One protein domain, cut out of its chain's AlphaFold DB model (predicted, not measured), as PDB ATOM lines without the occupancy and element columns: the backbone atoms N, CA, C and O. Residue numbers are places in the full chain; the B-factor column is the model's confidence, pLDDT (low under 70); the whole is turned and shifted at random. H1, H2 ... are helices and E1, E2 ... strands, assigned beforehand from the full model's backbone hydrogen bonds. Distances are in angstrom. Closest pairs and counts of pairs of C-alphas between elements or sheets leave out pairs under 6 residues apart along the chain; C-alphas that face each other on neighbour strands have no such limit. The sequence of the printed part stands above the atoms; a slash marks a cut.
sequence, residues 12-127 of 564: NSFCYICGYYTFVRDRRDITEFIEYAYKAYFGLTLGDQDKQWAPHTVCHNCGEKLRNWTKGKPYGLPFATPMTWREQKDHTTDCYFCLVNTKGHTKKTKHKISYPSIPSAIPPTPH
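AT A GLANCE: This is residues 12 to 127 of the 564 residues of an uncharacterized protein of Caligus rogercresseyi (UniProt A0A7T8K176). Little regular structure: mainly loops, with crossed helices H1 and H2 beside sheet E1, E2 towards one end, H3 towards the other. Of 116 printed residues, 31 are in E1, H1, E2, H2, H3, mostly helix. It is compact, radius of gyration of the C-alphas 14.0 A, spans 42 by 31 by 25 A.

HOW THE PARTS SIT: E1, residues 27 to 29, and E2, residues 57 to 59, are antiparallel, N 28 and O 58 within hydrogen-bond range at 2.8 A. H1, residues 32 to 42, touches H2, residues 60 to 69, the same way at a steep tilt of 67 degrees, only just short of perpendicular; the closest C-alphas, 37 and 66, are 6.2 A apart. H3, residues 96 to 99, is apart from these. In H1 and H2 every O i to N i+4 pair is within range.

IN THESE COORDINATES: E1 begins at C-alpha 27 (-32.444, 46.403, 33.940), H3 ends at C-alpha 99 (-22.767, 61.261, 23.782); H1 is 15.2 A long.

THE WHOLE: The printed part has no cut; links H1 to E2 and H2 to H3 are long; residue 74 has pLDDT under 70.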
ATOM      1  N   ASN A  12     -23.824  50.674  32.779       92.88
ATOM      2  CA  ASN A  12     -24.919  49.785  33.191       92.88
ATOM      3  C   ASN A  12     -26.308  50.441  33.105       92.88
ATOM      4  O   ASN A  12     -27.325  49.840  33.455       92.88
ATOM      5  N   SER A  13     -26.388  51.687  32.639       92.88
ATOM      6  CA  SER A  13     -27.648  52.308  32.234       92.88
ATOM      7  C   SER A  13     -28.075  51.947  30.818       92.88
ATOM      8  O   SER A  13     -29.188  52.304  30.436       92.88
ATOM      9  N   PHE A  14     -27.249  51.237  30.053       94.62
ATOM     10  CA  PHE A  14     -27.534  50.819  28.686       94.62
ATOM     11  C   PHE A  14     -27.582  49.294  28.593       94.62
ATOM     12  O   PHE A  14     -26.919  48.583  29.342       94.62
ATOM     13  N   CYS A  15     -28.416  48.786  27.691       96.00
ATOM     14  CA  CYS A  15     -28.506  47.354  27.431       96.00
ATOM     15  C   CYS A  15     -27.296  46.898  26.612       96.00
ATOM     16  O   CYS A  15     -27.096  47.419  25.517       96.00
ATOM     17  N   TYR A  16     -26.576  45.874  27.072       95.88
ATOM     18  CA  TYR A  16     -25.465  45.297  26.312       95.88
ATOM     19  C   TYR A  16     -25.895  44.828  24.913       95.88
ATOM     20  O   TYR A  16     -25.211  45.106  23.941       95.88
ATOM     21  N   ILE A  17     -27.061  44.180  24.790       95.75
ATOM     22  CA  ILE A  17     -27.505  43.547  23.536       95.75
ATOM     23  C   ILE A  17     -28.001  44.569  22.498       95.75
ATOM     24  O   ILE A  17     -27.743  44.402  21.311       95.75
ATOM     25  N   CYS A  18     -28.747  45.602  22.910       94.50
ATOM     26  CA  CYS A  18     -29.388  46.542  21.973       94.50
ATOM     27  C   CYS A  18     -28.874  47.984  22.038       94.50
ATOM     28  O   CYS A  18     -29.363  48.822  21.290       94.50
ATOM     29  N   GLY A  19     -27.979  48.313  22.971       93.69
ATOM     30  CA  GLY A  19     -27.451  49.670  23.152       93.69
ATOM     31  C   GLY A  19     -28.415  50.670  23.798       93.69
ATOM     32  O   GLY A  19     -27.986  51.722  24.255       93.69
ATOM     33  N   TYR A  20     -29.713  50.370  23.910       94.31
ATOM     34  CA  TYR A  20     -30.679  51.356  24.398       94.31
ATOM     35  C   TYR A  20     -30.591  51.639  25.899       94.31
ATOM     36  O   TYR A  20     -30.413  50.741  26.731       94.31
ATOM     37  N   TYR A  21     -30.838  52.905  26.248       93.12
ATOM     38  CA  TYR A  21     -30.939  53.365  27.629       93.12
ATOM     39  C   TYR A  21     -32.045  52.609  28.376       93.12
ATOM     40  O   TYR A  21     -33.124  52.360  27.839       93.12
ATOM     41  N   THR A  22     -31.807  52.237  29.628       91.00
ATOM     42  CA  THR A  22     -32.691  51.377  30.418       91.00
ATOM     43  C   THR A  22     -32.860  51.930  31.834       91.00
ATOM     44  O   THR A  22     -31.892  52.176  32.557       91.00
ATOM     45  N   PHE A  23     -34.115  52.113  32.257       86.12
ATOM     46  CA  PHE A  23     -34.455  52.524  33.623       86.12
ATOM     47  C   PHE A  23     -34.176  51.389  34.611       86.12
ATOM     48  O   PHE A  23     -34.357  50.229  34.260       86.12
ATOM     49  N   VAL A  24     -33.816  51.715  35.857       85.44
ATOM     50  CA  VAL A  24     -33.370  50.747  36.882       85.44
ATOM     51  C   VAL A  24     -34.288  49.520  37.008       85.44
ATOM     52  O   VAL A  24     -33.801  48.397  36.991       85.44
ATOM     53  N   ARG A  25     -35.616  49.703  37.028       84.75
ATOM     54  CA  ARG A  25     -36.599  48.599  37.117       84.75
ATOM     55  C   ARG A  25     -36.612  47.634  35.922       84.75
ATOM     56  O   ARG A  25     -37.059  46.497  36.051       84.75
ATOM     57  N   ASP A  26     -36.165  48.100  34.758       84.06
ATOM     58  CA  ASP A  26     -36.174  47.362  33.492       84.06
ATOM     59  C   ASP A  26     -34.784  46.773  33.174       84.06
ATOM     60  O   ASP A  26     -34.630  46.099  32.155       84.06
ATOM     61  N   ARG A  27     -33.778  47.015  34.030       90.38
ATOM     62  CA  ARG A  27     -32.444  46.403  33.940       90.38
ATOM     63  C   ARG A  27     -32.494  44.979  34.479       90.38
ATOM     64  O   ARG A  27     -33.241  44.675  35.413       90.38
ATOM     65  N   ARG A  28     -31.732  44.093  33.860       90.81
ATOM     66  CA  ARG A  28     -31.559  42.699  34.255       90.81
ATOM     67  C   ARG A  28     -30.075  42.378  34.194       90.81
ATOM     68  O   ARG A  28     -29.385  42.859  33.295       90.81
ATOM     69  N   ASP A  29     -29.620  41.556  35.124       91.81
ATOM     70  CA  ASP A  29     -28.257  41.042  35.096       91.81
ATOM     71  C   ASP A  29     -28.094  40.066  33.927       91.81
ATOM     72  O   ASP A  29     -29.052  39.401  33.506       91.81
ATOM     73  N   ILE A  30     -26.878  39.979  33.395       90.56
ATOM     74  CA  ILE A  30     -26.518  38.950  32.423       90.56
ATOM     75  C   ILE A  30     -26.385  37.633  33.192       90.56
ATOM     76  O   ILE A  30     -25.437  37.403  33.933       90.56
ATOM     77  N   THR A  31     -27.416  36.797  33.094       91.06
ATOM     78  CA  THR A  31     -27.428  35.446  33.675       91.06
ATOM     79  C   THR A  31     -26.836  34.435  32.697       91.06
ATOM     80  O   THR A  31     -26.929  34.648  31.494       91.06
ATOM     81  N   GLU A  32     -26.428  33.268  33.185       89.75
ATOM     82  CA  GLU A  32     -26.025  32.105  32.373       89.75
ATOM     83  C   GLU A  32     -27.037  31.759  31.253       89.75
ATOM     84  O   GLU A  32     -26.666  31.484  30.117       89.75
ATOM     85  N   PHE A  33     -28.345  31.898  31.514       92.88
ATOM     86  CA  PHE A  33     -29.368  31.756  30.469       92.88
ATOM     87  C   PHE A  33     -29.201  32.767  29.322       92.88
ATOM     88  O   PHE A  33     -29.371  32.410  28.161       92.88
ATOM     89  N   ILE A  34     -28.906  34.031  29.640       92.56
ATOM     90  CA  ILE A  34     -28.693  35.080  28.636       92.56
ATOM     91  C   ILE A  34     -27.407  34.796  27.868       92.56
ATOM     92  O   ILE A  34     -27.406  35.001  26.663       92.56
ATOM     93  N   GLU A  35     -26.366  34.273  28.517       91.19
ATOM     94  CA  GLU A  35     -25.125  33.867  27.850       91.19
ATOM     95  C   GLU A  35     -25.356  32.760  26.825       91.19
ATOM     96  O   GLU A  35     -25.010  32.915  25.651       91.19
ATOM     97  N   TYR A  36     -26.023  31.682  27.235       91.69
ATOM     98  CA  TYR A  36     -26.349  30.583  26.335       91.69
ATOM     99  C   TYR A  36     -27.328  30.997  25.237       91.69
ATOM    100  O   TYR A  36     -27.131  30.646  24.074       91.69
ATOM    101  N   ALA A  37     -28.359  31.779  25.566       91.81
ATOM    102  CA  ALA A  37     -29.320  32.268  24.582       91.81
ATOM    103  C   ALA A  37     -28.688  33.259  23.602       91.81
ATOM    104  O   ALA A  37     -29.006  33.212  22.420       91.81
ATOM    105  N   TYR A  38     -27.778  34.119  24.057       93.88
ATOM    106  CA  TYR A  38     -27.036  35.042  23.202       93.88
ATOM    107  C   TYR A  38     -26.115  34.282  22.244       93.88
ATOM    108  O   TYR A  38     -26.162  34.537  21.042       93.88
ATOM    109  N   LYS A  39     -25.363  33.288  22.744       93.44
ATOM    110  CA  LYS A  39     -24.520  32.419  21.909       93.44
ATOM    111  C   LYS A  39     -25.339  31.642  20.886       93.44
ATOM    112  O   LYS A  39     -24.971  31.619  19.719       93.44
ATOM    113  N   ALA A  40     -26.463  31.065  21.296       90.69
ATOM    114  CA  ALA A  40     -27.338  30.327  20.392       90.69
ATOM    115  C   ALA A  40     -28.026  31.234  19.354       90.69
ATOM    116  O   ALA A  40     -28.240  30.807  18.225       90.69
ATOM    117  N   TYR A  41     -28.391  32.469  19.720       93.44
ATOM    118  CA  TYR A  41     -29.080  33.400  18.819       93.44
ATOM    119  C   TYR A  41     -28.117  34.054  17.823       93.44
ATOM    120  O   TYR A  41     -28.403  34.125  16.636       93.44
ATOM    121  N   PHE A  42     -26.971  34.545  18.292       92.19
ATOM    122  CA  PHE A  42     -26.042  35.321  17.466       92.19
ATOM    123  C   PHE A  42     -24.863  34.510  16.927       92.19
ATOM    124  O   PHE A  42     -24.137  35.007  16.074       92.19
ATOM    125  N   GLY A  43     -24.625  33.299  17.439       89.06
ATOM    126  CA  GLY A  43     -23.400  32.544  17.157       89.06
ATOM    127  C   GLY A  43     -22.144  33.156  17.793       89.06
ATOM    128  O   GLY A  43     -21.032  32.774  17.441       89.06
ATOM    129  N   LEU A  44     -22.301  34.112  18.717       88.56
ATOM    130  CA  LEU A  44     -21.218  34.882  19.335       88.56
ATOM    131  C   LEU A  44     -21.214  34.680  20.848       88.56
ATOM    132  O   LEU A  44     -22.266  34.667  21.480       88.56
ATOM    133  N   THR A  45     -20.039  34.581  21.461       88.62
ATOM    134  CA  THR A  45     -19.930  34.663  22.922       88.62
ATOM    135  C   THR A  45     -20.073  36.113  23.383       88.62
ATOM    136  O   THR A  45     -19.727  37.053  22.667       88.62
ATOM    137  N   LEU A  46     -20.609  36.308  24.588       87.00
ATOM    138  CA  LEU A  46     -20.612  37.616  25.243       87.00
ATOM    139  C   LEU A  46     -19.165  38.023  25.552       87.00
ATOM    140  O   LEU A  46     -18.486  37.348  26.322       87.00
ATOM    141  N   GLY A  47     -18.697  39.097  24.920       81.69
ATOM    142  CA  GLY A  47     -17.345  39.630  25.091       81.69
ATOM    143  C   GLY A  47     -17.266  40.725  26.156       81.69
ATOM    144  O   GLY A  47     -18.283  41.316  26.539       81.69
ATOM    145  N   ASP A  48     -16.043  41.000  26.611       82.31
ATOM    146  CA  ASP A  48     -15.668  42.175  27.413       82.31
ATOM    147  C   ASP A  48     -16.436  42.352  28.738       82.31
ATOM    148  O   ASP A  48     -16.506  43.450  29.285       82.31
ATOM    149  N   GLN A  49     -16.997  41.270  29.295       84.44
ATOM    150  CA  GLN A  49     -17.704  41.277  30.589       84.44
ATOM    151  C   GLN A  49     -16.769  41.432  31.803       84.44
ATOM    152  O   GLN A  49     -17.231  41.595  32.930       84.44
ATOM    153  N   ASP A  50     -15.455  41.378  31.590       81.69
ATOM    154  CA  ASP A  50     -14.417  41.732  32.561       81.69
ATOM    155  C   ASP A  50     -14.005  43.216  32.464       81.69
ATOM    156  O   ASP A  50     -13.234  43.709  33.296       81.69
ATOM    157  N   LYS A  51     -14.500  43.950  31.456       83.19
ATOM    158  CA  LYS A  51     -14.096  45.326  31.161       83.19
ATOM    159  C   LYS A  51     -15.110  46.336  31.681       83.19
ATOM    160  O   LYS A  51     -16.244  46.419  31.233       83.19
ATOM    161  N   GLN A  52     -14.643  47.237  32.544       80.94
ATOM    162  CA  GLN A  52     -15.461  48.303  33.145       80.94
ATOM    163  C   GLN A  52     -16.073  49.294  32.132       80.94
ATOM    164  O   GLN A  52     -16.992  50.032  32.482       80.94
ATOM    165  N   TRP A  53     -15.560  49.348  30.897       85.19
ATOM    166  CA  TRP A  53     -16.090  50.207  29.835       85.19
ATOM    167  C   TRP A  53     -17.268  49.582  29.071       85.19
ATOM    168  O   TRP A  53     -17.963  50.306  28.363       85.19
ATOM    169  N   ALA A  54     -17.549  48.287  29.229       89.81
ATOM    170  CA  ALA A  54     -18.702  47.636  28.615       89.81
ATOM    171  C   ALA A  54     -19.922  47.638  29.564       89.81
ATOM    172  O   ALA A  54     -19.771  47.687  30.788       89.81
ATOM    173  N   PRO A  55     -21.163  47.585  29.049       93.25
ATOM    174  CA  PRO A  55     -22.330  47.338  29.892       93.25
ATOM    175  C   PRO A  55     -22.359  45.896  30.425       93.25
ATOM    176  O   PRO A  55     -22.169  44.946  29.676       93.25
ATOM    177  N   HIS A  56     -22.720  45.719  31.693       94.38
ATOM    178  CA  HIS A  56     -22.848  44.405  32.349       94.38
ATOM    179  C   HIS A  56     -24.317  44.037  32.620       94.38
ATOM    180  O   HIS A  56     -24.637  43.177  33.440       94.38
ATOM    181  N   THR A  57     -25.246  44.736  31.963       94.00
ATOM    182  CA  THR A  57     -26.689  44.537  32.133       94.00
ATOM    183  C   THR A  57     -27.396  44.500  30.786       94.00
ATOM    184  O   THR A  57     -26.945  45.081  29.797       94.00
ATOM    185  N   VAL A  58     -28.551  43.844  30.747       95.50
ATOM    186  CA  VAL A  58     -29.443  43.802  29.584       95.50
ATOM    187  C   VAL A  58     -30.812  44.360  29.951       95.50
ATOM    188  O   VAL A  58     -31.234  44.327  31.106       95.50
ATOM    189  N   CYS A  59     -31.544  44.890  28.974       94.31
ATOM    190  CA  CYS A  59     -32.915  45.318  29.223       94.31
ATOM    191  C   CYS A  59     -33.867  44.117  29.271       94.31
ATOM    192  O   CYS A  59     -33.692  43.128  28.554       94.31
ATOM    193  N   HIS A  60     -34.931  44.244  30.066       91.25
ATOM    194  CA  HIS A  60     -35.985  43.239  30.205       91.25
ATOM    195  C   HIS A  60     -36.542  42.777  28.850       91.25
ATOM    196  O   HIS A  60     -36.750  41.586  28.656       91.25
ATOM    197  N   ASN A  61     -36.702  43.692  27.887       91.38
ATOM    198  CA  ASN A  61     -37.212  43.367  26.554       91.38
ATOM    199  C   ASN A  61     -36.275  42.436  25.764       91.38
ATOM    200  O   ASN A  61     -36.748  41.487  25.148       91.38
ATOM    201  N   CYS A  62     -34.959  42.670  25.789       94.19
ATOM    202  CA  CYS A  62     -34.002  41.779  25.123       94.19
ATOM    203  C   CYS A  62     -33.989  40.395  25.778       94.19
ATOM    204  O   CYS A  62     -34.045  39.390  25.075       94.19
ATOM    205  N   GLY A  63     -33.992  40.348  27.115       93.56
ATOM    206  CA  GLY A  63     -34.040  39.085  27.851       93.56
ATOM    207  C   GLY A  63     -35.319  38.284  27.585       93.56
ATOM    208  O   GLY A  63     -35.252  37.081  27.345       93.56
ATOM    209  N   GLU A  64     -36.481  38.941  27.559       93.06
ATOM    210  CA  GLU A  64     -37.757  38.278  27.267       93.06
ATOM    211  C   GLU A  64     -37.878  37.834  25.810       93.06
ATOM    212  O   GLU A  64     -38.435  36.770  25.543       93.06
ATOM    213  N   LYS A  65     -37.348  38.600  24.852       92.56
ATOM    214  CA  LYS A  65     -37.333  38.186  23.443       92.56
ATOM    215  C   LYS A  65     -36.469  36.945  23.227       92.56
ATOM    216  O   LYS A  65     -36.945  36.005  22.601       92.56
ATOM    217  N   LEU A  66     -35.279  36.891  23.828       92.88
ATOM    218  CA  LEU A  66     -34.447  35.683  23.821       92.88
ATOM    219  C   LEU A  66     -35.159  34.498  24.494       92.88
ATOM    220  O   LEU A  66     -35.204  33.411  23.932       92.88
ATOM    221  N   ARG A  67     -35.808  34.712  25.646       92.00
ATOM    222  CA  ARG A  67     -36.587  33.675  26.351       92.00
ATOM    223  C   ARG A  67     -37.768  33.142  25.548       92.00
ATOM    224  O   ARG A  67     -38.060  31.949  25.596       92.00
ATOM    225  N   ASN A  68     -38.486  34.017  24.858       88.88
ATOM    226  CA  ASN A  68     -39.597  33.623  23.999       88.88
ATOM    227  C   ASN A  68     -39.096  32.842  22.781       88.88
ATOM    228  O   ASN A  68     -39.676  31.809  22.452       88.88
ATOM    229  N   TRP A  69     -37.990  33.279  22.185       93.00
ATOM    230  CA  TRP A  69     -37.342  32.578  21.087       93.00
ATOM    231  C   TRP A  69     -36.873  31.166  21.484       93.00
ATOM    232  O   TRP A  69     -37.220  30.205  20.803       93.00
ATOM    233  N   THR A  70     -36.232  30.988  22.650       89.25
ATOM    234  CA  THR A  70     -35.835  29.647  23.146       89.25
ATOM    235  C   THR A  70     -37.023  28.722  23.447       89.25
ATOM    236  O   THR A  70     -36.851  27.520  23.612       89.25
ATOM    237  N   LYS A  71     -38.244  29.267  23.544       88.00
ATOM    238  CA  LYS A  71     -39.493  28.503  23.713       88.00
ATOM    239  C   LYS A  71     -40.166  28.163  22.374       88.00
ATOM    240  O   LYS A  71     -41.310  27.719  22.381       88.00
ATOM    241  N   GLY A  72     -39.500  28.412  21.244       82.88
ATOM    242  CA  GLY A  72     -40.023  28.130  19.905       82.88
ATOM    243  C   GLY A  72     -41.088  29.117  19.424       82.88
ATOM    244  O   GLY A  72     -41.849  28.800  18.513       82.88
ATOM    245  N   LYS A  73     -41.189  30.310  20.029       81.44
ATOM    246  CA  LYS A  73     -42.102  31.344  19.524       81.44
ATOM    247  C   LYS A  73     -41.569  31.941  18.213       81.44
ATOM    248  O   LYS A  73     -40.358  32.107  18.087       81.44
ATOM    249  N   PRO A  74     -42.448  32.357  17.279       69.88
ATOM    250  CA  PRO A  74     -42.044  32.811  15.943       69.88
ATOM    251  C   PRO A  74     -41.374  34.198  15.922       69.88
ATOM    252  O   PRO A  74     -41.021  34.694  14.860       69.88
ATOM    253  N   TYR A  75     -41.220  34.853  17.078       76.12
ATOM    254  CA  TYR A  75     -40.659  36.197  17.200       76.12
ATOM    255  C   TYR A  75     -39.418  36.213  18.098       76.12
ATOM    256  O   TYR A  75     -39.450  35.742  19.237       76.12
ATOM    257  N   GLY A  76     -38.340  36.806  17.580       82.50
ATOM    258  CA  GLY A  76     -37.057  36.986  18.259       82.50
ATOM    259  C   GLY A  76     -36.711  38.453  18.529       82.50
ATOM    260  O   GLY A  76     -37.577  39.332  18.649       82.50
ATOM    261  N   LEU A  77     -35.414  38.728  18.657       93.00
ATOM    262  CA  LEU A  77     -34.900  40.095  18.656       93.00
ATOM    263  C   LEU A  77     -35.185  40.753  17.294       93.00
ATOM    264  O   LEU A  77     -35.296  40.061  16.292       93.00
ATOM    265  N   PRO A  78     -35.357  42.086  17.225       89.62
ATOM    266  CA  PRO A  78     -35.640  42.766  15.959       89.62
ATOM    267  C   PRO A  78     -34.389  42.952  15.074       89.62
ATOM    268  O   PRO A  78     -34.458  43.646  14.065       89.62
ATOM    269  N   PHE A  79     -33.250  42.378  15.464       93.44
ATOM    270  CA  PHE A  79     -31.953  42.545  14.818       93.44
ATOM    271  C   PHE A  79     -31.168  41.235  14.809       93.44
ATOM    272  O   PHE A  79     -31.230  40.460  15.767       93.44
ATOM    273  N   ALA A  80     -30.429  41.031  13.722       90.12
ATOM    274  CA  ALA A  80     -29.612  39.859  13.456       90.12
ATOM    275  C   ALA A  80     -28.217  39.952  14.069       90.12
ATOM    276  O   ALA A  80     -27.647  38.929  14.427       90.12
ATOM    277  N   THR A  81     -27.677  41.161  14.217       92.31
ATOM    278  CA  THR A  81     -26.418  41.401  14.928       92.31
ATOM    279  C   THR A  81     -26.692  42.245  16.169       92.31
ATOM    280  O   THR A  81     -27.533  43.146  16.120       92.31
ATOM    281  N   PRO A  82     -26.039  41.961  17.305       95.56
ATOM    282  CA  PRO A  82     -26.208  42.743  18.519       95.56
ATOM    283  C   PRO A  82     -25.386  44.037  18.453       95.56
ATOM    284  O   PRO A  82     -24.570  44.241  17.553       95.56
ATOM    285  N   MET A  83     -25.582  44.908  19.441       95.25
ATOM    286  CA  MET A  83     -24.710  46.063  19.650       95.25
ATOM    287  C   MET A  83     -23.262  45.586  19.826       95.25
ATOM    288  O   MET A  83     -22.999  44.692  20.631       95.25
ATOM    289  N   THR A  84     -22.326  46.194  19.101       93.00
ATOM    290  CA  THR A  84     -20.894  45.900  19.253       93.00
ATOM    291  C   THR A  84     -20.233  47.000  20.069       93.00
ATOM    292  O   THR A  84     -20.342  48.176  19.717       93.00
ATOM    293  N   TRP A  85     -19.531  46.610  21.131       93.69
ATOM    294  CA  TRP A  85     -18.814  47.510  22.032       93.69
ATOM    295  C   TRP A  85     -17.308  47.388  21.810       93.69
ATOM    296  O   TRP A  85     -16.798  46.293  21.591       93.69
ATOM    297  N   ARG A  86     -16.593  48.511  21.863       92.00
ATOM    298  CA  ARG A  86     -15.128  48.586  21.894       92.00
ATOM    299  C   ARG A  86     -14.719  49.678  22.878       92.00
ATOM    300  O   ARG A  86     -15.517  50.557  23.200       92.00
ATOM    301  N   GLU A  87     -13.475  49.638  23.333       90.06
ATOM    302  CA  GLU A  87     -12.948  50.659  24.236       90.06
ATOM    303  C   GLU A  87     -12.960  52.049  23.576       90.06
ATOM    304  O   GLU A  87     -12.531  52.215  22.431       90.06
ATOM    305  N   GLN A  88     -13.478  53.049  24.297       89.06
ATOM    306  CA  GLN A  88     -13.523  54.436  23.836       89.06
ATOM    307  C   GLN A  88     -12.126  55.041  23.704       89.06
ATOM    308  O   GLN A  88     -11.296  54.904  24.604       89.06
ATOM    309  N   LYS A  89     -11.894  55.815  22.640       88.56
ATOM    310  CA  LYS A  89     -10.663  56.613  22.509       88.56
ATOM    311  C   LYS A  89     -10.670  57.856  23.396       88.56
ATOM    312  O   LYS A  89      -9.639  58.232  23.948       88.56
ATOM    313  N   ASP A  90     -11.830  58.495  23.535       87.00
ATOM    314  CA  ASP A  90     -12.015  59.704  24.334       87.00
ATOM    315  C   ASP A  90     -13.482  59.884  24.763       87.00
ATOM    316  O   ASP A  90     -14.384  59.219  24.262       87.00
ATOM    317  N   HIS A  91     -13.743  60.803  25.700       87.88
ATOM    318  CA  HIS A  91     -15.082  61.037  26.263       87.88
ATOM    319  C   HIS A  91     -15.907  62.121  25.547       87.88
ATOM    320  O   HIS A  91     -17.008  62.449  26.001       87.88
ATOM    321  N   THR A  92     -15.388  62.688  24.459       85.81
ATOM    322  CA  THR A  92     -15.974  63.828  23.735       85.81
ATOM    323  C   THR A  92     -16.534  63.466  22.365       85.81
ATOM    324  O   THR A  92     -17.560  64.018  21.986       85.81
ATOM    325  N   THR A  93     -15.899  62.540  21.651       87.25
ATOM    326  CA  THR A  93     -16.211  62.170  20.266       87.25
ATOM    327  C   THR A  93     -16.422  60.666  20.096       87.25
ATOM    328  O   THR A  93     -17.213  60.266  19.248       87.25
ATOM    329  N   ASP A  94     -15.810  59.838  20.952       90.62
ATOM    330  CA  ASP A  94     -15.855  58.376  20.836       90.62
ATOM    331  C   ASP A  94     -16.248  57.676  22.147       90.62
ATOM    332  O   ASP A  94     -15.725  56.621  22.471       90.62
ATOM    333  N   CYS A  95     -17.185  58.243  22.918       92.38
ATOM    334  CA  CYS A  95     -17.752  57.586  24.101       92.38
ATOM    335  C   CYS A  95     -19.278  57.608  24.065       92.38
ATOM    336  O   CYS A  95     -19.918  58.626  24.353       92.38
ATOM    337  N   TYR A  96     -19.868  56.447  23.788       94.38
ATOM    338  CA  TYR A  96     -21.315  56.278  23.657       94.38
ATOM    339  C   TYR A  96     -22.071  56.779  24.893       94.38
ATOM    340  O   TYR A  96     -23.040  57.533  24.796       94.38
ATOM    341  N   PHE A  97     -21.560  56.456  26.082       94.12
ATOM    342  CA  PHE A  97     -22.167  56.844  27.355       94.12
ATOM    343  C   PHE A  97     -22.074  58.346  27.642       94.12
ATOM    344  O   PHE A  97     -22.849  58.857  28.446       94.12
ATOM    345  N   CYS A  98     -21.147  59.073  27.019       91.50
ATOM    346  CA  CYS A  98     -21.055  60.529  27.136       91.50
ATOM    347  C   CYS A  98     -21.883  61.268  26.083       91.50
ATOM    348  O   CYS A  98     -22.323  62.391  26.341       91.50
ATOM    349  N   LEU A  99     -22.075  60.655  24.916       92.00
ATOM    350  CA  LEU A  99     -22.767  61.261  23.782       92.00
ATOM    351  C   LEU A  99     -24.287  61.087  23.845       92.00
ATOM    352  O   LEU A  99     -25.017  61.960  23.379       92.00
ATOM    353  N   VAL A 100     -24.789  60.009  24.457       92.38
ATOM    354  CA  VAL A 100     -26.238  59.815  24.607       92.38
ATOM    355  C   VAL A 100     -26.798  60.721  25.711       92.38
ATOM    356  O   VAL A 100     -26.475  60.571  26.894       92.38
ATOM    357  N   ASN A 101     -27.695  61.641  25.342       90.00
ATOM    358  CA  ASN A 101     -28.410  62.471  26.309       90.00
ATOM    359  C   ASN A 101     -29.593  61.707  26.921       90.00
ATOM    360  O   ASN A 101     -30.591  61.434  26.261       90.00
ATOM    361  N   THR A 102     -29.481  61.376  28.204       88.88
ATOM    362  CA  THR A 102     -30.503  60.636  28.958       88.88
ATOM    363  C   THR A 102     -31.315  61.538  29.896       88.88
ATOM    364  O   THR A 102     -32.349  61.116  30.419       88.88
ATOM    365  N   LYS A 103     -30.877  62.786  30.123       83.69
ATOM    366  CA  LYS A 103     -31.506  63.707  31.079       83.69
ATOM    367  C   LYS A 103     -32.845  64.215  30.540       83.69
ATOM    368  O   LYS A 103     -32.956  64.572  29.375       83.69
ATOM    369  N   GLY A 104     -33.864  64.264  31.399       81.06
ATOM    370  CA  GLY A 104     -35.199  64.772  31.045       81.06
ATOM    371  C   GLY A 104     -36.100  63.786  30.286       81.06
ATOM    372  O   GLY A 104     -37.244  64.120  29.977       81.06
ATOM    373  N   HIS A 105     -35.641  62.557  30.020       81.62
ATOM    374  CA  HIS A 105     -36.455  61.537  29.355       81.62
ATOM    375  C   HIS A 105     -37.203  60.648  30.363       81.62
ATOM    376  O   HIS A 105     -36.625  60.074  31.283       81.62
ATOM    377  N   THR A 106     -38.511  60.485  30.157       81.69
ATOM    378  CA  THR A 106     -39.378  59.557  30.902       81.69
ATOM    379  C   THR A 106     -39.621  58.286  30.083       81.69
ATOM    380  O   THR A 106     -39.265  58.213  28.908       81.69
ATOM    381  N   LYS A 107     -40.303  57.277  30.648       77.75
ATOM    382  CA  LYS A 107     -40.685  56.070  29.885       77.75
ATOM    383  C   LYS A 107     -41.510  56.404  28.632       77.75
ATOM    384  O   LYS A 107     -41.336  55.742  27.615       77.75
ATOM    385  N   LYS A 108     -42.346  57.451  28.686       76.94
ATOM    386  CA  LYS A 108     -43.151  57.911  27.544       76.94
ATOM    387  C   LYS A 108     -42.306  58.611  26.476       76.94
ATOM    388  O   LYS A 108     -42.597  58.457  25.302       76.94
ATOM    389  N   THR A 109     -41.246  59.330  26.856       84.06
ATOM    390  CA  THR A 109     -40.390  60.094  25.923       84.06
ATOM    391  C   THR A 109     -39.067  59.402  25.583       84.06
ATOM    392  O   THR A 109     -38.224  59.983  24.903       84.06
ATOM    393  N   LYS A 110     -38.885  58.145  26.008       81.25
ATOM    394  CA  LYS A 110     -37.678  57.336  25.773       81.25
ATOM    395  C   LYS A 110     -37.359  57.137  24.287       81.25
ATOM    396  O   LYS A 110     -36.193  57.107  23.916       81.25
ATOM    397  N   HIS A 111     -38.381  57.008  23.444       82.38
ATOM    398  CA  HIS A 111     -38.213  56.846  21.996       82.38
ATOM    399  C   HIS A 111     -37.610  58.090  21.314       82.38
ATOM    400  O   HIS A 111     -37.172  57.992  20.179       82.38
ATOM    401  N   LYS A 112     -37.576  59.245  22.001       85.44
ATOM    402  CA  LYS A 112     -36.970  60.493  21.510       85.44
ATOM    403  C   LYS A 112     -35.472  60.611  21.821       85.44
ATOM    404  O   LYS A 112     -34.871  61.622  21.480       85.44
ATOM    405  N   ILE A 113     -34.882  59.638  22.521       90.38
ATOM    406  CA  ILE A 113     -33.439  59.624  22.786       90.38
ATOM    407  C   ILE A 113     -32.719  59.315  21.472       90.38
ATOM    408  O   ILE A 113     -33.008  58.301  20.838       90.38
ATOM    409  N   SER A 114     -31.780  60.177  21.088       90.12
ATOM    410  CA  SER A 114     -30.901  59.938  19.943       90.12
ATOM    411  C   SER A 114     -29.714  59.069  20.357       90.12
ATOM    412  O   SER A 114     -29.085  59.322  21.387       90.12
ATOM    413  N   TYR A 115     -29.421  58.045  19.556       92.94
ATOM    414  CA  TYR A 115     -28.319  57.111  19.780       92.94
ATOM    415  C   TYR A 115     -27.316  57.232  18.624       92.94
ATOM    416  O   TYR A 115     -27.689  56.943  17.486       92.94
ATOM    417  N   PRO A 116     -26.072  57.671  18.878       91.00
ATOM    418  CA  PRO A 116     -25.081  57.863  17.827       91.00
ATOM    419  C   PRO A 116     -24.438  56.532  17.415       91.00
ATOM    420  O   PRO A 116     -24.283  55.633  18.239       91.00
ATOM    421  N   SER A 117     -24.021  56.426  16.154       93.50
ATOM    422  CA  SER A 117     -23.134  55.358  15.681       93.50
ATOM    423  C   SER A 117     -21.701  55.876  15.704       93.50
ATOM    424  O   SER A 117     -21.401  56.854  15.022       93.50
ATOM    425  N   ILE A 118     -20.829  55.247  16.489       93.75
ATOM    426  CA  ILE A 118     -19.437  55.680  16.690       93.75
ATOM    427  C   ILE A 118     -18.489  54.471  16.664       93.75
ATOM    428  O   ILE A 118     -18.951  53.343  16.848       93.75
ATOM    429  N   PRO A 119     -17.172  54.659  16.459       91.94
ATOM    430  CA  PRO A 119     -16.219  53.547  16.390       91.94
ATOM    431  C   PRO A 119     -16.228  52.611  17.608       91.94
ATOM    432  O   PRO A 119     -16.066  51.401  17.438       91.94
ATOM    433  N   SER A 120     -16.439  53.153  18.813       91.69
ATOM    434  CA  SER A 120     -16.541  52.394  20.071       91.69
ATOM    435  C   SER A 120     -17.888  51.699  20.305       91.69
ATOM    436  O   SER A 120     -18.004  50.855  21.192       91.69
ATOM    437  N   ALA A 121     -18.925  52.035  19.535       93.38
ATOM    438  CA  ALA A 121     -20.279  51.542  19.754       93.38
ATOM    439  C   ALA A 121     -21.062  51.511  18.432       93.38
ATOM    440  O   ALA A 121     -21.612  52.523  17.984       93.38
ATOM    441  N   ILE A 122     -21.115  50.325  17.821       93.25
ATOM    442  CA  ILE A 122     -21.765  50.091  16.525       93.25
ATOM    443  C   ILE A 122     -23.178  49.534  16.772       93.25
ATOM    444  O   ILE A 122     -23.311  48.550  17.510       93.25
ATOM    445  N   PRO A 123     -24.232  50.145  16.192       92.06
ATOM    446  CA  PRO A 123     -25.618  49.760  16.439       92.06
ATOM    447  C   PRO A 123     -25.971  48.365  15.888       92.06
ATOM    448  O   PRO A 123     -25.339  47.906  14.937       92.06
ATOM    449  N   PRO A 124     -27.013  47.711  16.440       94.75
ATOM    450  CA  PRO A 124     -27.524  46.440  15.926       94.75
ATOM    451  C   PRO A 124     -28.005  46.537  14.470       94.75
ATOM    452  O   PRO A 124     -28.687  47.501  14.113       94.75
ATOM    453  N   THR A 125     -27.749  45.509  13.656       92.62
ATOM    454  CA  THR A 125     -28.270  45.408  12.280       92.62
ATOM    455  C   THR A 125     -29.620  44.681  12.277       92.62
ATOM    456  O   THR A 125     -29.682  43.542  12.748       92.62
ATOM    457  N   PRO A 126     -30.706  45.280  11.749       91.19
ATOM    458  CA  PRO A 126     -32.019  44.638  11.651       91.19
ATOM    459  C   PRO A 126     -31.995  43.302  10.896       91.19
ATOM    460  O   PRO A 126     -31.132  43.072  10.054       91.19
ATOM    461  N   HIS A 127     -32.968  42.433  11.177       90.62
ATOM    462  CA  HIS A 127     -33.193  41.249  10.343       90.62
ATOM    463  C   HIS A 127     -33.629  41.653   8.922       90.62
ATOM    464  O   HIS A 127     -34.366  42.625   8.748       90.62
TER     465      HIS A 127